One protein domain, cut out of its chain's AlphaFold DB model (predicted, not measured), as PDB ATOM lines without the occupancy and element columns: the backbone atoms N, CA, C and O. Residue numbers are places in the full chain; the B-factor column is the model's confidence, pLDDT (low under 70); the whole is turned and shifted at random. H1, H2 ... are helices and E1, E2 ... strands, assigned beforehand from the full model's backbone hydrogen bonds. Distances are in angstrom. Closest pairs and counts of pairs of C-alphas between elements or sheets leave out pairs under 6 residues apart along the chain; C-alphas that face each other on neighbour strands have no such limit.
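AT A GLANCE: This is residues 9 to 86 of the 86 residues of an uncharacterized protein of Lactobacillus sp. UMNPBX3 (UniProt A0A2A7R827). A strongly twisted antiparallel sheet has a long hairpin, E2 and E3, reaching out to one end, while helices H1 and H2 meet near the sheet away from the hairpin's turn. The 78 printed residues hold H1, E1, H2, E2, E3, E4 in that order; the sheet runs E1, E3, E2, E4. Class mixed, it is only just compact, close to loose, with radius of gyration of the C-alphas 13.5 A and spans 39 by 29 by 18 A.

IN THESE COORDINATES: H1, residues 9 to 20, begins at C-alpha 9 (-24.128, 28.064, -1.446) and is 16.5 A long. E1 is residues 27 to 31, H2 34 to 39, E2 46 to 53 at 22.1 A, E3 61 to 69 at 25.5 A. E4, residues 83 to 85, ends at C-alpha 85 (-20.542, 14.025, 18.912).

HOW THE PARTS SIT: H1, with residues 11 to 16 alone, touches H2, closest at the C-alphas of Lys 12 and Tyr 39, 6.0 A. Both helices are on the sheet but only graze it. Across the antiparallel neighbours E1 and E3, N 30 and O 66 are within hydrogen-bond range at 2.9 A; across E2 and E3, a hairpin, N 47 and O 67 are at 2.8 A; across E2 and E4, N 48 and O 84 are at 2.8 A. E1, H2, E2 form a split strand-helix-strand unit, two strands running the same way with E3 between them, its crossover right-handed. In H1 and H2 every O i to N i+4 pair is within range.

THE WHOLE: The printed part has no cut; E3 to E4 is a long link, and residues 53 to 62 have pLDDT under 70.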
ATOM      1  N   GLU A   9     -24.702  26.765  -1.795       84.88
ATOM      2  CA  GLU A   9     -24.128  28.064  -1.446       84.88
ATOM      3  C   GLU A   9     -24.991  28.838  -0.438       84.88
ATOM      4  O   GLU A   9     -24.466  29.409   0.515       84.88
ATOM      5  N   GLY A  10     -26.315  28.774  -0.572       86.62
ATOM      6  CA  GLY A  10     -27.262  29.292   0.410       86.62
ATOM      7  C   GLY A  10     -27.095  28.622   1.772       86.62
ATOM      8  O   GLY A  10     -27.036  29.322   2.783       86.62
ATOM      9  N   HIS A  11     -26.935  27.294   1.806       87.31
ATOM     10  CA  HIS A  11     -26.655  26.552   3.043       87.31
ATOM     11  C   HIS A  11     -25.344  26.989   3.697       87.31
ATOM     12  O   HIS A  11     -25.317  27.234   4.902       87.31
ATOM     13  N   LYS A  12     -24.284  27.176   2.906       89.19
ATOM     14  CA  LYS A  12     -22.997  27.670   3.401       89.19
ATOM     15  C   LYS A  12     -23.105  29.079   3.987       89.19
ATOM     16  O   LYS A  12     -22.636  29.318   5.097       89.19
ATOM     17  N   ILE A  13     -23.747  30.009   3.275       91.12
ATOM     18  CA  ILE A  13     -23.949  31.390   3.748       91.12
ATOM     19  C   ILE A  13     -24.802  31.402   5.020       91.12
ATOM     20  O   ILE A  13     -24.532  32.171   5.944       91.12
ATOM     21  N   LEU A  14     -25.834  30.559   5.084       91.50
ATOM     22  CA  LEU A  14     -26.680  30.432   6.263       91.50
ATOM     23  C   LEU A  14     -25.888  29.917   7.467       91.50
ATOM     24  O   LEU A  14     -25.964  30.528   8.528       91.50
ATOM     25  N   ALA A  15     -25.102  28.851   7.294       91.19
ATOM     26  CA  ALA A  15     -24.251  28.305   8.346       91.19
ATOM     27  C   ALA A  15     -23.279  29.365   8.880       91.19
ATOM     28  O   ALA A  15     -23.232  29.604  10.083       91.19
ATOM     29  N   GLN A  16     -22.608  30.103   7.991       91.56
ATOM     30  CA  GLN A  16     -21.715  31.202   8.374       91.56
ATOM     31  C   GLN A  16     -22.433  32.295   9.176       91.56
ATOM     32  O   GLN A  16     -21.910  32.769  10.184       91.56
ATOM     33  N   LYS A  17     -23.642  32.690   8.756       92.88
ATOM     34  CA  LYS A  17     -24.448  33.673   9.492       92.88
ATOM     35  C   LYS A  17     -24.838  33.153  10.869       92.88
ATOM     36  O   LYS A  17     -24.687  33.889  11.835       92.88
ATOM     37  N   ILE A  18     -25.278  31.902  10.975       92.38
ATOM     38  CA  ILE A  18     -25.631  31.275  12.255       92.38
ATOM     39  C   ILE A  18     -24.411  31.233  13.183       92.38
ATOM     40  O   ILE A  18     -24.483  31.706  14.312       92.38
ATOM     41  N   MET A  19     -23.260  30.779  12.686       90.31
ATOM     42  CA  MET A  19     -22.014  30.721  13.460       90.31
ATOM     43  C   MET A  19     -21.493  32.105  13.880       90.31
ATOM     44  O   MET A  19     -20.764  32.219  14.865       90.31
ATOM     45  N   SER A  20     -21.871  33.171  13.163       91.19
ATOM     46  CA  SER A  20     -21.549  34.546  13.560       91.19
ATOM     47  C   SER A  20     -22.374  35.051  14.751       91.19
ATOM     48  O   SER A  20     -21.943  35.984  15.427       91.19
ATOM     49  N   LEU A  21     -23.517  34.421  15.057       90.38
ATOM     50  CA  LEU A  21     -24.395  34.769  16.183       90.38
ATOM     51  C   LEU A  21     -23.869  34.187  17.505       90.38
ATOM     52  O   LEU A  21     -24.546  33.407  18.171       90.38
ATOM     53  N   LYS A  22     -22.638  34.545  17.879       83.88
ATOM     54  CA  LYS A  22     -21.970  34.009  19.078       83.88
ATOM     55  C   LYS A  22     -22.637  34.429  20.388       83.88
ATOM     56  O   LYS A  22     -22.567  33.684  21.358       83.88
ATOM     57  N   ASP A  23     -23.311  35.576  20.403       88.44
ATOM     58  CA  ASP A  23     -23.978  36.121  21.592       88.44
ATOM     59  C   ASP A  23     -25.440  35.661  21.730       88.44
ATOM     60  O   ASP A  23     -26.134  36.040  22.675       88.44
ATOM     61  N   ASN A  24     -25.937  34.846  20.793       90.38
ATOM     62  CA  ASN A  24     -27.310  34.357  20.789       90.38
ATOM     63  C   ASN A  24     -27.357  32.844  20.991       90.38
ATOM     64  O   ASN A  24     -26.531  32.098  20.471       90.38
ATOM     65  N   TYR A  25     -28.398  32.392  21.684       92.81
ATOM     66  CA  TYR A  25     -28.726  30.976  21.773       92.81
ATOM     67  C   TYR A  25     -29.431  30.534  20.496       92.81
ATOM     68  O   TYR A  25     -30.455  31.107  20.116       92.81
ATOM     69  N   TRP A  26     -28.895  29.511  19.839       93.56
ATOM     70  CA  TRP A  26     -29.501  28.934  18.646       93.56
ATOM     71  C   TRP A  26     -29.296  27.424  18.593       93.56
ATOM     72  O   TRP A  26     -28.317  26.889  19.113       93.56
ATOM     73  N   ILE A  27     -30.243  26.762  17.933       93.19
ATOM     74  CA  ILE A  27     -30.185  25.355  17.546       93.19
ATOM     75  C   ILE A  27     -30.590  25.295  16.078       93.19
ATOM     76  O   ILE A  27     -31.538  25.967  15.665       93.19
ATOM     77  N   THR A  28     -29.884  24.497  15.288       92.62
ATOM     78  CA  THR A  28     -30.283  24.174  13.920       92.62
ATOM     79  C   THR A  28     -30.141  22.683  13.674       92.62
ATOM     80  O   THR A  28     -29.211  22.045  14.166       92.62
ATOM     81  N   THR A  29     -31.091  22.124  12.935       92.00
ATOM     82  CA  THR A  29     -31.182  20.690  12.662       92.00
ATOM     83  C   THR A  29     -31.226  20.449  11.164       92.00
ATOM     84  O   THR A  29     -31.897  21.187  10.438       92.00
ATOM     85  N   TYR A  30     -30.544  19.407  10.705       90.44
ATOM     86  CA  TYR A  30     -30.480  19.030   9.296       90.44
ATOM     87  C   TYR A  30     -30.637  17.519   9.121       90.44
ATOM     88  O   TYR A  30     -30.260  16.740   9.995       90.44
ATOM     89  N   ASP A  31     -31.127  17.106   7.952       87.56
ATOM     90  CA  ASP A  31     -30.929  15.734   7.482       87.56
ATOM     91  C   ASP A  31     -29.417  15.459   7.325       87.56
ATOM     92  O   ASP A  31     -28.620  16.379   7.115       87.56
ATOM     93  N   VAL A  32     -29.007  14.191   7.410       87.75
ATOM     94  CA  VAL A  32     -27.592  13.811   7.263       87.75
ATOM     95  C   VAL A  32     -27.089  14.116   5.850       87.75
ATOM     96  O   VAL A  32     -27.453  13.443   4.886       87.75
ATOM     97  N   ASP A  33     -26.202  15.106   5.751       88.69
ATOM     98  CA  ASP A  33     -25.488  15.494   4.534       88.69
ATOM     99  C   ASP A  33     -24.048  15.901   4.889       88.69
ATOM    100  O   ASP A  33     -23.811  16.718   5.783       88.69
ATOM    101  N   SER A  34     -23.071  15.345   4.170       88.31
ATOM    102  CA  SER A  34     -21.645  15.611   4.389       88.31
ATOM    103  C   SER A  34     -21.257  17.080   4.206       88.31
ATOM    104  O   SER A  34     -20.338  17.553   4.870       88.31
ATOM    105  N   HIS A  35     -21.937  17.820   3.326       90.06
ATOM    106  CA  HIS A  35     -21.649  19.238   3.110       90.06
ATOM    107  C   HIS A  35     -22.032  20.075   4.326       90.06
ATOM    108  O   HIS A  35     -21.308  20.997   4.687       90.06
ATOM    109  N   ILE A  36     -23.150  19.739   4.973       89.75
ATOM    110  CA  ILE A  36     -23.604  20.442   6.172       89.75
ATOM    111  C   ILE A  36     -22.595  20.241   7.305       89.75
ATOM    112  O   ILE A  36     -22.230  21.212   7.961       89.75
ATOM    113  N   ILE A  37     -22.078  19.023   7.477       90.31
ATOM    114  CA  ILE A  37     -21.028  18.740   8.468       90.31
ATOM    115  C   ILE A  37     -19.782  19.600   8.196       90.31
ATOM    116  O   ILE A  37     -19.279  20.249   9.110       90.31
ATOM    117  N   ASP A  38     -19.322  19.692   6.941       92.75
ATOM    118  CA  ASP A  38     -18.168  20.537   6.588       92.75
ATOM    119  C   ASP A  38     -18.427  22.035   6.834       92.75
ATOM    120  O   ASP A  38     -17.512  22.764   7.217       92.75
ATOM    121  N   TYR A  39     -19.666  22.512   6.674       92.75
ATOM    122  CA  TYR A  39     -20.012  23.913   6.945       92.75
ATOM    123  C   TYR A  39     -19.964  24.275   8.430       92.75
ATOM    124  O   TYR A  39     -19.670  25.425   8.748       92.75
ATOM    125  N   PHE A  40     -20.228  23.317   9.320       91.12
ATOM    126  CA  PHE A  40     -20.237  23.515  10.773       91.12
ATOM    127  C   PHE A  40     -18.999  22.939  11.480       91.12
ATOM    128  O   PHE A  40     -18.957  22.922  12.707       91.12
ATOM    129  N   LYS A  41     -17.964  22.509  10.749       90.56
ATOM    130  CA  LYS A  41     -16.768  21.870  11.333       90.56
ATOM    131  C   LYS A  41     -16.035  22.699  12.391       90.56
ATOM    132  O   LYS A  41     -15.402  22.128  13.268       90.56
ATOM    133  N   ASP A  42     -16.117  24.028  12.301       89.12
ATOM    134  CA  ASP A  42     -15.468  24.947  13.245       89.12
ATOM    135  C   ASP A  42     -16.374  25.288  14.449       89.12
ATOM    136  O   ASP A  42     -16.040  26.161  15.248       89.12
ATOM    137  N   ASN A  43     -17.555  24.666  14.557       90.69
ATOM    138  CA  ASN A  43     -18.461  24.818  15.694       90.69
ATOM    139  C   ASN A  43     -18.195  23.741  16.755       90.69
ATOM    140  O   ASN A  43     -17.988  22.577  16.430       90.69
ATOM    141  N   ASP A  44     -18.272  24.120  18.031       86.69
ATOM    142  CA  ASP A  44     -17.909  23.235  19.148       86.69
ATOM    143  C   ASP A  44     -19.023  22.248  19.549       86.69
ATOM    144  O   ASP A  44     -18.789  21.307  20.309       86.69
ATOM    145  N   LYS A  45     -20.261  22.494  19.106       90.38
ATOM    146  CA  LYS A  45     -21.471  21.794  19.566       90.38
ATOM    147  C   LYS A  45     -22.200  21.163  18.388       90.38
ATOM    148  O   LYS A  45     -23.246  21.654  17.953       90.38
ATOM    149  N   ASN A  46     -21.612  20.083  17.884       92.94
ATOM    150  CA  ASN A  46     -22.099  19.326  16.741       92.94
ATOM    151  C   ASN A  46     -22.465  17.918  17.195       92.94
ATOM    152  O   ASN A  46     -21.659  17.226  17.819       92.94
ATOM    153  N   TYR A  47     -23.684  17.500  16.881       93.38
ATOM    154  CA  TYR A  47     -24.221  16.223  17.306       93.38
ATOM    155  C   TYR A  47     -24.949  15.528  16.161       93.38
ATOM    156  O   TYR A  47     -25.524  16.172  15.285       93.38
ATOM    157  N   SER A  48     -24.990  14.205  16.206       92.69
ATOM    158  CA  SER A  48     -25.962  13.403  15.479       92.69
ATOM    159  C   SER A  48     -26.866  12.660  16.457       92.69
ATOM    160  O   SER A  48     -26.473  12.370  17.588       92.69
ATOM    161  N   TYR A  49     -28.107  12.405  16.053       90.38
ATOM    162  CA  TYR A  49     -29.083  11.690  16.871       90.38
ATOM    163  C   TYR A  49     -30.041  10.882  16.003       90.38
ATOM    164  O   TYR A  49     -30.240  11.179  14.825       90.38
ATOM    165  N   GLU A  50     -30.645   9.845  16.582       86.69
ATOM    166  CA  GLU A  50     -31.606   8.989  15.887       86.69
ATOM    167  C   GLU A  50     -33.044   9.278  16.328       86.69
ATOM    168  O   GLU A  50     -33.397   9.148  17.502       86.69
ATOM    169  N   LEU A  51     -33.915   9.565  15.362       80.69
ATOM    170  CA  LEU A  51     -35.356   9.625  15.569       80.69
ATOM    171  C   LEU A  51     -36.026   8.310  15.183       80.69
ATOM    172  O   LEU A  51     -35.761   7.723  14.130       80.69
ATOM    173  N   ARG A  52     -36.961   7.860  16.027       74.81
ATOM    174  CA  ARG A  52     -37.831   6.715  15.741       74.81
ATOM    175  C   ARG A  52     -39.144   7.198  15.141       74.81
ATOM    176  O   ARG A  52     -40.069   7.580  15.854       74.81
ATOM    177  N   TYR A  53     -39.249   7.131  13.821       68.00
ATOM    178  CA  TYR A  53     -40.469   7.514  13.119       68.00
ATOM    179  C   TYR A  53     -41.500   6.375  13.168       68.00
ATOM    180  O   TYR A  53     -41.370   5.356  12.486       68.00
ATOM    181  N   SER A  54     -42.553   6.544  13.974       65.75
ATOM    182  CA  SER A  54     -43.634   5.555  14.123       65.75
ATOM    183  C   SER A  54     -44.711   5.652  13.031       65.75
ATOM    184  O   SER A  54     -45.334   4.642  12.699       65.75
ATOM    185  N   ALA A  55     -44.908   6.843  12.452       57.25
ATOM    186  CA  ALA A  55     -46.055   7.165  11.599       57.25
ATOM    187  C   ALA A  55     -45.841   6.959  10.084       57.25
ATOM    188  O   ALA A  55     -46.815   6.844   9.343       57.25
ATOM    189  N   ASN A  56     -44.598   6.911   9.587       55.91
ATOM    190  CA  ASN A  56     -44.333   6.855   8.145       55.91
ATOM    191  C   ASN A  56     -43.888   5.451   7.705       55.91
ATOM    192  O   ASN A  56     -42.740   5.074   7.909       55.91
ATOM    193  N   ASN A  57     -44.770   4.689   7.050       54.62
ATOM    194  CA  ASN A  57     -44.498   3.300   6.642       54.62
ATOM    195  C   ASN A  57     -43.292   3.132   5.691       54.62
ATOM    196  O   ASN A  57     -42.721   2.047   5.653       54.62
ATOM    197  N   LYS A  58     -42.874   4.174   4.949       58.97
ATOM    198  CA  LYS A  58     -41.693   4.123   4.053       58.97
ATOM    199  C   LYS A  58     -40.353   4.376   4.754       58.97
ATOM    200  O   LYS A  58     -39.325   3.950   4.244       58.97
ATOM    201  N   ARG A  59     -40.358   5.082   5.888       56.03
ATOM    202  CA  ARG A  59     -39.176   5.396   6.719       56.03
ATOM    203  C   ARG A  59     -39.371   4.874   8.145       56.03
ATOM    204  O   ARG A  59     -38.923   5.478   9.112       56.03
ATOM    205  N   ARG A  60     -40.127   3.783   8.271       49.78
ATOM    206  CA  ARG A  60     -40.489   3.191   9.554       49.78
ATOM    207  C   ARG A  60     -39.221   2.597  10.153       49.78
ATOM    208  O   ARG A  60     -38.692   1.631   9.613       49.78
ATOM    209  N   GLY A  61     -38.711   3.202  11.220       65.62
ATOM    210  CA  GLY A  61     -37.425   2.823  11.798       65.62
ATOM    211  C   GLY A  61     -36.668   4.012  12.377       65.62
ATOM    212  O   GLY A  61     -37.274   5.008  12.771       65.62
ATOM    213  N   LYS A  62     -35.345   3.861  12.450       68.94
ATOM    214  CA  LYS A  62     -34.397   4.878  12.903       68.94
ATOM    215  C   LYS A  62     -33.971   5.734  11.712       68.94
ATOM    216  O   LYS A  62     -33.572   5.182  10.687       68.94
ATOM    217  N   ALA A  63     -34.064   7.048  11.841       81.12
ATOM    218  CA  ALA A  63     -33.470   7.989  10.905       81.12
ATOM    219  C   ALA A  63     -32.523   8.904  11.675       81.12
ATOM    220  O   ALA A  63     -32.892   9.417  12.731       81.12
ATOM    221  N   SER A  64     -31.313   9.060  11.156       85.75
ATOM    222  CA  SER A  64     -30.305   9.934  11.742       85.75
ATOM    223  C   SER A  64     -30.516  11.369  11.270       85.75
ATOM    224  O   SER A  64     -30.808  11.599  10.094       85.75
ATOM    225  N   GLU A  65     -30.335  12.314  12.180       90.75
ATOM    226  CA  GLU A  65     -30.368  13.753  11.937       90.75
ATOM    227  C   GLU A  65     -29.154  14.411  12.600       90.75
ATOM    228  O   GLU A  65     -28.551  13.865  13.527       90.75
ATOM    229  N   LEU A  66     -28.781  15.579  12.088       92.44
ATOM    230  CA  LEU A  66     -27.698  16.406  12.600       92.44
ATOM    231  C   LEU A  66     -28.288  17.530  13.446       92.44
ATOM    232  O   LEU A  66     -29.277  18.151  13.054       92.44
ATOM    233  N   LEU A  67     -27.656  17.823  14.576       93.50
ATOM    234  CA  LEU A  67     -27.993  18.922  15.465       93.50
ATOM    235  C   LEU A  67     -26.749  19.764  15.716       93.50
ATOM    236  O   LEU A  67     -25.725  19.266  16.176       93.50
ATOM    237  N   PHE A  68     -26.868  21.060  15.469       94.00
ATOM    238  CA  PHE A  68     -25.832  22.042  15.751       94.00
ATOM    239  C   PHE A  68     -26.386  23.085  16.705       94.00
ATOM    240  O   PHE A  68     -27.543  23.498  16.580       94.00
ATOM    241  N   ALA A  69     -25.556  23.543  17.631       93.88
ATOM    242  CA  ALA A  69     -25.960  24.534  18.612       93.88
ATOM    243  C   ALA A  69     -24.915  25.622  18.819       93.88
ATOM    244  O   ALA A  69     -23.733  25.440  18.525       93.88
ATOM    245  N   SER A  70     -25.367  26.749  19.368       93.12
ATOM    246  CA  SER A  70     -24.485  27.827  19.804       93.12
ATOM    247  C   SER A  70     -23.502  27.330  20.873       93.12
ATOM    248  O   SER A  70     -23.939  26.609  21.774       93.12
ATOM    249  N   PRO A  71     -22.235  27.785  20.881       88.38
ATOM    250  CA  PRO A  71     -21.240  27.381  21.883       88.38
ATOM    251  C   PRO A  71     -21.664  27.623  23.338       88.38
ATOM    252  O   PRO A  71     -21.250  26.895  24.236       88.38
ATOM    253  N   ASN A  72     -22.523  28.623  23.561       90.69
ATOM    254  CA  ASN A  72     -23.010  29.014  24.885       90.69
ATOM    255  C   ASN A  72     -24.199  28.172  25.377       90.69
ATOM    256  O   ASN A  72     -24.698  28.422  26.473       90.69
ATOM    257  N   LEU A  73     -24.695  27.230  24.570       90.12
ATOM    258  CA  LEU A  73     -25.822  26.372  24.920       90.12
ATOM    259  C   LEU A  73     -25.322  24.986  25.328       90.12
ATOM    260  O   LEU A  73     -24.596  24.322  24.586       90.12
ATOM    261  N   GLU A  74     -25.748  24.536  26.502       89.50
ATOM    262  CA  GLU A  74     -25.534  23.165  26.951       89.50
ATOM    263  C   GLU A  74     -26.673  22.281  26.444       89.50
ATOM    264  O   GLU A  74     -27.850  22.621  26.581       89.50
ATOM    265  N   ILE A  75     -26.314  21.158  25.825       89.56
ATOM    266  CA  ILE A  75     -27.261  20.172  25.311       89.56
ATOM    267  C   ILE A  75     -26.874  18.812  25.870       89.56
ATOM    268  O   ILE A  75     -25.709  18.415  25.824       89.56
ATOM    269  N   GLU A  76     -27.875  18.100  26.371       90.06
ATOM    270  CA  GLU A  76     -27.740  16.761  26.920       90.06
ATOM    271  C   GLU A  76     -28.714  15.785  26.258       90.06
ATOM    272  O   GLU A  76     -29.751  16.163  25.709       90.06
ATOM    273  N   SER A  77     -28.347  14.505  26.289       90.25
ATOM    274  CA  SER A  77     -29.238  13.422  25.871       90.25
ATOM    275  C   SER A  77     -30.396  13.295  26.859       90.25
ATOM    276  O   SER A  77     -30.180  13.387  28.067       90.25
ATOM    277  N   TYR A  78     -31.604  13.029  26.364       89.12
ATOM    278  CA  TYR A  78     -32.788  12.892  27.212       89.12
ATOM    279  C   TYR A  78     -33.628  11.672  26.825       89.12
ATOM    280  O   TYR A  78     -33.974  11.481  25.657       89.12
ATOM    281  N   ASP A  79     -33.996  10.879  27.836       87.56
ATOM    282  CA  ASP A  79     -34.815   9.669  27.712       87.56
ATOM    283  C   ASP A  79     -34.281   8.720  26.620       87.56
ATOM    284  O   ASP A  79     -33.188   8.168  26.750       87.56
ATOM    285  N   ASN A  80     -35.023   8.548  25.524       84.06
ATOM    286  CA  ASN A  80     -34.682   7.627  24.442       84.06
ATOM    287  C   ASN A  80     -33.881   8.281  23.301       84.06
ATOM    288  O   ASN A  80     -33.675   7.647  22.263       84.06
ATOM    289  N   VAL A  81     -33.478   9.546  23.459       84.94
ATOM    290  CA  VAL A  81     -32.696  10.299  22.474       84.94
ATOM    291  C   VAL A  81     -31.252  10.386  22.951       84.94
ATOM    292  O   VAL A  81     -30.957  11.030  23.956       84.94
ATOM    293  N   HIS A  82     -30.357   9.745  22.203       87.31
ATOM    294  CA  HIS A  82     -28.918   9.766  22.448       87.31
ATOM    295  C   HIS A  82     -28.233  10.671  21.425       87.31
ATOM    296  O   HIS A  82     -28.439  10.509  20.222       87.31
ATOM    297  N   LEU A  83     -27.450  11.628  21.923       88.69
ATOM    298  CA  LEU A  83     -26.650  12.553  21.126       88.69
ATOM    299  C   LEU A  83     -25.221  12.020  21.009       88.69
ATOM    300  O   LEU A  83     -24.559  11.788  22.022       88.69
ATOM    301  N   GLU A  84     -24.735  11.872  19.784       91.19
ATOM    302  CA  GLU A  84     -23.363  11.471  19.473       91.19
ATOM    303  C   GLU A  84     -22.594  12.667  18.913       91.19
ATOM    304  O   GLU A  84     -23.103  13.362  18.042       91.19
ATOM    305  N   ILE A  85     -21.381  12.922  19.403       89.06
ATOM    306  CA  ILE A  85     -20.542  14.025  18.912       89.06
ATOM    307  C   ILE A  85     -20.003  13.668  17.522       89.06
ATOM    308  O   ILE A  85     -19.555  12.536  17.318       89.06
ATOM    309  N   ILE A  86     -20.027  14.631  16.597       84.06
ATOM    310  CA  ILE A  86     -19.577  14.479  15.201       84.06
ATOM    311  C   ILE A  86     -18.549  15.528  14.789       84.06
ATOM    312  O   ILE A  86     -18.584  16.649  15.347       84.06
TER     313      ILE A  86